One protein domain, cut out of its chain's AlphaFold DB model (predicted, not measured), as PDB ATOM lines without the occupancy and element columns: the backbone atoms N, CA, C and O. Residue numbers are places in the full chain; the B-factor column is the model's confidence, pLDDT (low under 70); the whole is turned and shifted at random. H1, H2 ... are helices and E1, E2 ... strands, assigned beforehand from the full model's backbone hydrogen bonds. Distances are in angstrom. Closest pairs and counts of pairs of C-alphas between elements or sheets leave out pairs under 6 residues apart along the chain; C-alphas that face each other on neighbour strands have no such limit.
ATOM      1  N   TYR A   3     -46.736  81.253  -1.455       66.62
ATOM      2  CA  TYR A   3     -47.737  81.331  -0.394       66.62
ATOM      3  C   TYR A   3     -47.245  82.269   0.693       66.62
ATOM      4  O   TYR A   3     -46.196  82.021   1.289       66.62
ATOM      5  N   ASN A   4     -48.022  83.315   0.966       71.62
ATOM      6  CA  ASN A   4     -47.771  84.185   2.103       71.62
ATOM      7  C   ASN A   4     -48.753  83.839   3.218       71.62
ATOM      8  O   ASN A   4     -49.972  83.880   3.031       71.62
ATOM      9  N   PHE A   5     -48.202  83.477   4.371       69.75
ATOM     10  CA  PHE A   5     -48.970  83.196   5.571       69.75
ATOM     11  C   PHE A   5     -48.761  84.337   6.551       69.75
ATOM     12  O   PHE A   5     -47.628  84.604   6.950       69.75
ATOM     13  N   ASP A   6     -49.858  84.963   6.957       77.88
ATOM     14  CA  ASP A   6     -49.837  85.993   7.985       77.88
ATOM     15  C   ASP A   6     -50.709  85.589   9.175       77.88
ATOM     16  O   ASP A   6     -51.811  85.039   9.032       77.88
ATOM     17  N   TRP A   7     -50.190  85.847  10.371       80.81
ATOM     18  CA  TRP A   7     -50.915  85.698  11.621       80.81
ATOM     19  C   TRP A   7     -50.345  86.625  12.692       80.81
ATOM     20  O   TRP A   7     -49.146  86.867  12.787       80.81
ATOM     21  N   ASP A   8     -51.222  87.065  13.591       80.75
ATOM     22  CA  ASP A   8     -50.834  87.834  14.771       80.75
ATOM     23  C   ASP A   8     -49.938  86.986  15.716       80.75
ATOM     24  O   ASP A   8     -50.390  85.949  16.233       80.75
ATOM     25  N   PRO A   9     -48.697  87.422  16.026       82.00
ATOM     26  CA  PRO A   9     -47.803  86.721  16.951       82.00
ATOM     27  C   PRO A   9     -48.387  86.510  18.358       82.00
ATOM     28  O   PRO A   9     -48.109  85.504  19.022       82.00
ATOM     29  N   ALA A  10     -49.229  87.427  18.846       84.31
ATOM     30  CA  ALA A  10     -49.907  87.276  20.132       84.31
ATOM     31  C   ALA A  10     -50.932  86.133  20.094       84.31
ATOM     32  O   ALA A  10     -51.147  85.433  21.097       84.31
ATOM     33  N   LYS A  11     -51.542  85.907  18.929       79.75
ATOM     34  CA  LYS A  11     -52.480  84.812  18.696       79.75
ATOM     35  C   LYS A  11     -51.770  83.472  18.584       79.75
ATOM     36  O   LYS A  11     -52.227  82.513  19.209       79.75
ATOM     37  N   GLU A  12     -50.621  83.418  17.915       82.31
ATOM     38  CA  GLU A  12     -49.773  82.221  17.890       82.31
ATOM     39  C   GLU A  12     -49.333  81.821  19.300       82.31
ATOM     40  O   GLU A  12     -49.522  80.678  19.719       82.31
ATOM     41  N   ARG A  13     -48.852  82.780  20.098       82.31
ATOM     42  CA  ARG A  13     -48.449  82.523  21.487       82.31
ATOM     43  C   ARG A  13     -49.600  81.966  22.325       82.31
ATOM     44  O   ARG A  13     -49.418  81.043  23.123       82.31
ATOM     45  N   ARG A  14     -50.811  82.497  22.132       83.62
ATOM     46  CA  ARG A  14     -52.025  82.001  22.796       83.62
ATOM     47  C   ARG A  14     -52.370  80.584  22.344       83.62
ATOM     48  O   ARG A  14     -52.741  79.772  23.192       83.62
ATOM     49  N   ASN A  15     -52.233  80.292  21.055       80.25
ATOM     50  CA  ASN A  15     -52.497  78.977  20.484       80.25
ATOM     51  C   ASN A  15     -51.517  77.926  21.013       80.25
ATOM     52  O   ASN A  15     -51.938  76.872  21.486       80.25
ATOM     53  N   ILE A  16     -50.225  78.256  21.064       82.06
ATOM     54  CA  ILE A  16     -49.196  77.406  21.668       82.06
ATOM     55  C   ILE A  16     -49.506  77.178  23.150       82.06
ATOM     56  O   ILE A  16     -49.467  76.042  23.619       82.06
ATOM     57  N   ARG A  17     -49.882  78.218  23.903       84.69
ATOM     58  CA  ARG A  17     -50.207  78.068  25.330       84.69
ATOM     59  C   ARG A  17     -51.405  77.145  25.561       84.69
ATOM     60  O   ARG A  17     -51.319  76.266  26.415       84.69
ATOM     61  N   LYS A  18     -52.503  77.356  24.825       80.19
ATOM     62  CA  LYS A  18     -53.774  76.635  25.008       80.19
ATOM     63  C   LYS A  18     -53.771  75.233  24.402       80.19
ATOM     64  O   LYS A  18     -54.334  74.318  24.989       80.19
ATOM     65  N   HIS A  19     -53.155  75.070  23.236       78.94
ATOM     66  CA  HIS A  19     -53.295  73.870  22.410       78.94
ATOM     67  C   HIS A  19     -51.971  73.156  22.138       78.94
ATOM     68  O   HIS A  19     -51.997  72.035  21.637       78.94
ATOM     69  N   LYS A  20     -50.828  73.758  22.505       81.38
ATOM     70  CA  LYS A  20     -49.474  73.206  22.300       81.38
ATOM     71  C   LYS A  20     -49.140  72.966  20.824       81.38
ATOM     72  O   LYS A  20     -48.361  72.078  20.500       81.38
ATOM     73  N   VAL A  21     -49.728  73.770  19.938       74.00
ATOM     74  CA  VAL A  21     -49.535  73.696  18.484       74.00
ATOM     75  C   VAL A  21     -49.151  75.078  17.953       74.00
ATOM     76  O   VAL A  21     -49.811  76.069  18.270       74.00
ATOM     77  N   ALA A  22     -48.082  75.136  17.157       73.38
ATOM     78  CA  ALA A  22     -47.678  76.315  16.387       73.38
ATOM     79  C   ALA A  22     -48.289  76.266  14.977       73.38
ATOM     80  O   ALA A  22     -48.574  75.179  14.474       73.38
ATOM     81  N   PHE A  23     -48.443  77.411  14.305       69.44
ATOM     82  CA  PHE A  23     -49.098  77.483  12.986       69.44
ATOM     83  C   PHE A  23     -48.208  77.042  11.806       69.44
ATOM     84  O   PHE A  23     -48.577  77.202  10.652       69.44
ATOM     85  N   ARG A  24     -47.050  76.425  12.069       65.81
ATOM     86  CA  ARG A  24     -46.057  76.047  11.045       65.81
ATOM     87  C   ARG A  24     -46.446  74.861  10.147       65.81
ATOM     88  O   ARG A  24     -45.693  74.538   9.235       65.81
ATOM     89  N   ARG A  25     -47.555  74.165  10.417       63.53
ATOM     90  CA  ARG A  25     -48.028  73.019   9.616       63.53
ATOM     91  C   ARG A  25     -49.529  73.143   9.390       63.53
ATOM     92  O   ARG A  25     -50.308  72.798  10.274       63.53
ATOM     93  N   VAL A  26     -49.916  73.657   8.227       67.62
ATOM     94  CA  VAL A  26     -51.317  73.833   7.831       67.62
ATOM     95  C   VAL A  26     -51.486  73.332   6.402       67.62
ATOM     96  O   VAL A  26     -50.654  73.624   5.547       67.62
ATOM     97  N   VAL A  27     -52.552  72.570   6.160       66.00
ATOM     98  CA  VAL A  27     -53.004  72.194   4.816       66.00
ATOM     99  C   VAL A  27     -54.195  73.080   4.481       66.00
ATOM    100  O   VAL A  27     -55.136  73.168   5.269       66.00
ATOM    101  N   ILE A  28     -54.146  73.748   3.333       70.00
ATOM    102  CA  ILE A  28     -55.213  74.634   2.865       70.00
ATOM    103  C   ILE A  28     -55.752  74.050   1.570       70.00
ATOM    104  O   ILE A  28     -55.046  74.006   0.568       70.00
ATOM    105  N   HIS A  29     -56.995  73.579   1.611       61.50
ATOM    106  CA  HIS A  29     -57.654  72.978   0.451       61.50
ATOM    107  C   HIS A  29     -58.412  74.008  -0.403       61.50
ATOM    108  O   HIS A  29     -58.839  73.692  -1.508       61.50
ATOM    109  N   THR A  30     -58.595  75.232   0.102       62.44
ATOM    110  CA  THR A  30     -59.293  76.328  -0.582       62.44
ATOM    111  C   THR A  30     -58.540  77.628  -0.365       62.44
ATOM    112  O   THR A  30     -58.384  78.073   0.773       62.44
ATOM    113  N   PHE A  31     -58.097  78.240  -1.455       69.00
ATOM    114  CA  PHE A  31     -57.520  79.578  -1.476       69.00
ATOM    115  C   PHE A  31     -58.081  80.341  -2.673       69.00
ATOM    116  O   PHE A  31     -58.396  79.742  -3.703       69.00
ATOM    117  N   GLU A  32     -58.178  81.658  -2.542       70.44
ATOM    118  CA  GLU A  32     -58.486  82.540  -3.662       70.44
ATOM    119  C   GLU A  32     -57.187  82.999  -4.327       70.44
ATOM    120  O   GLU A  32     -56.164  83.226  -3.674       70.44
ATOM    121  N   GLN A  33     -57.214  83.073  -5.655       64.94
ATOM    122  CA  GLN A  33     -56.106  83.598  -6.431       64.94
ATOM    123  C   GLN A  33     -56.145  85.125  -6.398       64.94
ATOM    124  O   GLN A  33     -57.051  85.720  -6.970       64.94
ATOM    125  N   VAL A  34     -55.170  85.739  -5.722       70.06
ATOM    126  CA  VAL A  34     -55.054  87.204  -5.640       70.06
ATOM    127  C   VAL A  34     -54.385  87.763  -6.900       70.06
ATOM    128  O   VAL A  34     -54.833  88.770  -7.436       70.06
ATOM    129  N   ASP A  35     -53.367  87.071  -7.418       76.31
ATOM    130  CA  ASP A  35     -52.733  87.345  -8.713       76.31
ATOM    131  C   ASP A  35     -52.161  86.046  -9.325       76.31
ATOM    132  O   ASP A  35     -52.333  84.956  -8.771       76.31
ATOM    133  N   GLU A  36     -51.518  86.102 -10.494       76.19
ATOM    134  CA  GLU A  36     -50.971  84.911 -11.163       76.19
ATOM    135  C   GLU A  36     -50.003  84.102 -10.271       76.19
ATOM    136  O   GLU A  36     -50.105  82.869 -10.224       76.19
ATOM    137  N   ASP A  37     -49.205  84.759  -9.427       78.19
ATOM    138  CA  ASP A  37     -48.079  84.158  -8.705       78.19
ATOM    139  C   ASP A  37     -48.240  84.052  -7.178       78.19
ATOM    140  O   ASP A  37     -47.613  83.182  -6.556       78.19
ATOM    141  N   LEU A  38     -49.104  84.867  -6.577       72.19
ATOM    142  CA  LEU A  38     -49.317  85.017  -5.144       72.19
ATOM    143  C   LEU A  38     -50.674  84.462  -4.721       72.19
ATOM    144  O   LEU A  38     -51.716  84.686  -5.347       72.19
ATOM    145  N   ARG A  39     -50.657  83.745  -3.597       77.00
ATOM    146  CA  ARG A  39     -51.846  83.343  -2.844       77.00
ATOM    147  C   ARG A  39     -51.702  83.840  -1.411       77.00
ATOM    148  O   ARG A  39     -50.767  83.437  -0.713       77.00
ATOM    149  N   GLU A  40     -52.613  84.706  -0.980       78.44
ATOM    150  CA  GLU A  40     -52.677  85.158   0.411       78.44
ATOM    151  C   GLU A  40     -53.593  84.227   1.207       78.44
ATOM    152  O   GLU A  40     -54.743  84.002   0.830       78.44
ATOM    153  N   ILE A  41     -53.092  83.686   2.322       78.81
ATOM    154  CA  ILE A  41     -53.924  82.936   3.263       78.81
ATOM    155  C   ILE A  41     -53.850  83.556   4.653       78.81
ATOM    156  O   ILE A  41     -52.783  83.653   5.262       78.81
ATOM    157  N   ARG A  42     -55.025  83.888   5.199       78.44
ATOM    158  CA  ARG A  42     -55.178  84.397   6.564       78.44
ATOM    159  C   ARG A  42     -55.741  83.332   7.500       78.44
ATOM    160  O   ARG A  42     -56.901  82.936   7.396       78.44
ATOM    161  N   ILE A  43     -54.943  82.911   8.481       76.56
ATOM    162  CA  ILE A  43     -55.376  81.942   9.497       76.56
ATOM    163  C   ILE A  43     -56.088  82.682  10.637       76.56
ATOM    164  O   ILE A  43     -55.466  83.349  11.464       76.56
ATOM    165  N   ILE A  44     -57.412  82.531  10.724       76.19
ATOM    166  CA  ILE A  44     -58.215  83.173  11.779       76.19
ATOM    167  C   ILE A  44     -58.216  82.358  13.077       76.19
ATOM    168  O   ILE A  44     -58.296  82.934  14.163       76.19
ATOM    169  N   SER A  45     -58.112  81.031  13.023       70.44
ATOM    170  CA  SER A  45     -57.977  80.189  14.218       70.44
ATOM    171  C   SER A  45     -57.364  78.830  13.882       70.44
ATOM    172  O   SER A  45     -57.429  78.390  12.739       70.44
ATOM    173  N   ALA A  46     -56.799  78.157  14.885       75.94
ATOM    174  CA  ALA A  46     -56.532  76.725  14.822       75.94
ATOM    175  C   ALA A  46     -56.796  76.099  16.194       75.94
ATOM    176  O   ALA A  46     -56.774  76.780  17.220       75.94
ATOM    177  N   ARG A  47     -57.022  74.789  16.215       79.62
ATOM    178  CA  ARG A  47     -57.061  73.993  17.441       79.62
ATOM    179  C   ARG A  47     -56.325  72.687  17.217       79.62
ATOM    180  O   ARG A  47     -56.112  72.269  16.082       79.62
ATOM    181  N   LYS A  48     -55.951  72.028  18.309       77.69
ATOM    182  CA  LYS A  48     -55.438  70.662  18.229       77.69
ATOM    183  C   LYS A  48     -56.525  69.756  17.634       77.69
ATOM    184  O   LYS A  48     -57.688  69.858  18.036       77.69
ATOM    185  N   ALA A  49     -56.135  68.895  16.697       81.31
ATOM    186  CA  ALA A  49     -57.003  67.830  16.213       81.31
ATOM    187  C   ALA A  49     -57.399  66.919  17.386       81.31
ATOM    188  O   ALA A  49     -56.580  66.629  18.265       81.31
ATOM    189  N   THR A  50     -58.652  66.481  17.414       83.94
ATOM    190  CA  THR A  50     -59.088  65.404  18.308       83.94
ATOM    191  C   THR A  50     -58.436  64.085  17.884       83.94
ATOM    192  O   THR A  50     -57.926  63.964  16.771       83.94
ATOM    193  N   SER A  51     -58.451  63.072  18.753       78.69
ATOM    194  CA  SER A  51     -57.920  61.748  18.397       78.69
ATOM    195  C   SER A  51     -58.643  61.138  17.189       78.69
ATOM    196  O   SER A  51     -57.996  60.517  16.356       78.69
ATOM    197  N   ALA A  52     -59.957  61.364  17.068       80.12
ATOM    198  CA  ALA A  52     -60.750  60.904  15.930       80.12
ATOM    199  C   ALA A  52     -60.322  61.592  14.621       80.12
ATOM    200  O   ALA A  52     -60.016  60.913  13.646       80.12
ATOM    201  N   GLU A  53     -60.201  62.925  14.626       81.94
ATOM    202  CA  GLU A  53     -59.720  63.701  13.469       81.94
ATOM    203  C   GLU A  53     -58.294  63.294  13.071       81.94
ATOM    204  O   GLU A  53     -58.000  63.086  11.897       81.94
ATOM    205  N   ALA A  54     -57.397  63.136  14.049       82.75
ATOM    206  CA  ALA A  54     -56.020  62.723  13.799       82.75
ATOM    207  C   ALA A  54     -55.930  61.325  13.166       82.75
ATOM    208  O   ALA A  54     -55.056  61.101  12.331       82.75
ATOM    209  N   ASN A  55     -56.811  60.397  13.551       80.50
ATOM    210  CA  ASN A  55     -56.881  59.071  12.940       80.50
ATOM    211  C   ASN A  55     -57.412  59.149  11.504       80.50
ATOM    212  O   ASN A  55     -56.772  58.602  10.613       80.50
ATOM    213  N   GLN A  56     -58.463  59.936  11.249       75.00
ATOM    214  CA  GLN A  56     -58.985  60.166   9.897       75.00
ATOM    215  C   GLN A  56     -57.916  60.732   8.939       75.00
ATOM    216  O   GLN A  56     -57.808  60.286   7.800       75.00
ATOM    217  N   TYR A  57     -57.080  61.676   9.393       73.94
ATOM    218  CA  TYR A  57     -55.982  62.209   8.571       73.94
ATOM    219  C   TYR A  57     -54.849  61.204   8.332       73.94
ATOM    220  O   TYR A  57     -54.204  61.256   7.289       73.94
ATOM    221  N   ARG A  58     -54.580  60.307   9.288       72.56
ATOM    222  CA  ARG A  58     -53.580  59.239   9.121       72.56
ATOM    223  C   ARG A  58     -54.064  58.150   8.167       72.56
ATOM    224  O   ARG A  58     -53.260  57.607   7.421       72.56
ATOM    225  N   GLU A  59     -55.358  57.850   8.193       60.62
ATOM    226  CA  GLU A  59     -55.991  56.837   7.344       60.62
ATOM    227  C   GLU A  59     -56.139  57.287   5.880       60.62
ATOM    228  O   GLU A  59     -56.287  56.446   5.000       60.62
ATOM    229  N   GLY A  60     -55.988  58.584   5.584       54.09
ATOM    230  CA  GLY A  60     -55.923  59.117   4.215       54.09
ATOM    231  C   GLY A  60     -54.633  58.796   3.443       54.09
ATOM    232  O   GLY A  60     -54.465  59.288   2.334       54.09
ATOM    233  N   ASN A  61     -53.727  57.994   4.012       46.31
ATOM    234  CA  ASN A  61     -52.479  57.546   3.389       46.31
ATOM    235  C   ASN A  61     -52.566  56.071   2.934       46.31
ATOM    236  O   ASN A  61     -51.597  55.320   3.058       46.31
TER     237      ASN A  61
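Overview. This is residues 3 to 61 of the 63 residues of an uncharacterized protein of Candidatus Latescibacteria bacterium (UniProt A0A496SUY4). A small parallel pair of strands, E1 beside E2, lies at one part of a loose, flat shape, with helix H1 following E1 and a long loop leading from H1 back to E2. Beyond E2 the backbone runs on to helix H2, where residues 50 to 56 stick out from the rest. The printed part has 59 residues, with two named strands and two named helices in the order E1, H1, E2, H2. The class is mixed, helices and strands, with under half of the residues in named elements. The whole is loose, with a radius of gyration of the C-alphas of 13.7 A and spans of 38 by 33 by 14 A.

Along the chain. E1 is residues 3 to 6, beginning at C-alpha 3 (-47.737, 81.331, -0.394). H1 is residues 9 to 19, 15.0 A long from first to last C-alpha. E2 is residues 38 to 42, 13.1 A long. H2 is residues 51 to 59, 12.2 A long, ending at C-alpha 59 (-55.991, 56.837, 7.344).

Arrangement. E1 and E2 are parallel neighbours, with 29 degrees between their directions. C-alphas 3 and 39 face each other at 5.2 A. N 4 and O 39 are within hydrogen-bond range at 3.2 A, as are N 41 and O 4 at 3.2 A. E1, H1 and E2 form a strand-helix-strand unit, two parallel neighbour strands with a helix between them along the chain, and its crossover is left-handed. H2 is apart from E1 and from H1. In H1 and H2 every O i to N i+4 pair is within hydrogen-bond range.

Size, cuts and confidence. The C-alphas of Glu 36 and Ser 51 are the two farthest apart, at 38.2 A. The printed part has no cut. The link from H1 to E2 is long, 18 residues. Mean pLDDT of the printed part is 74.6; residues 3, 5, 23 to 27, 29 to 31, 33 and 59 to 61 are under 70.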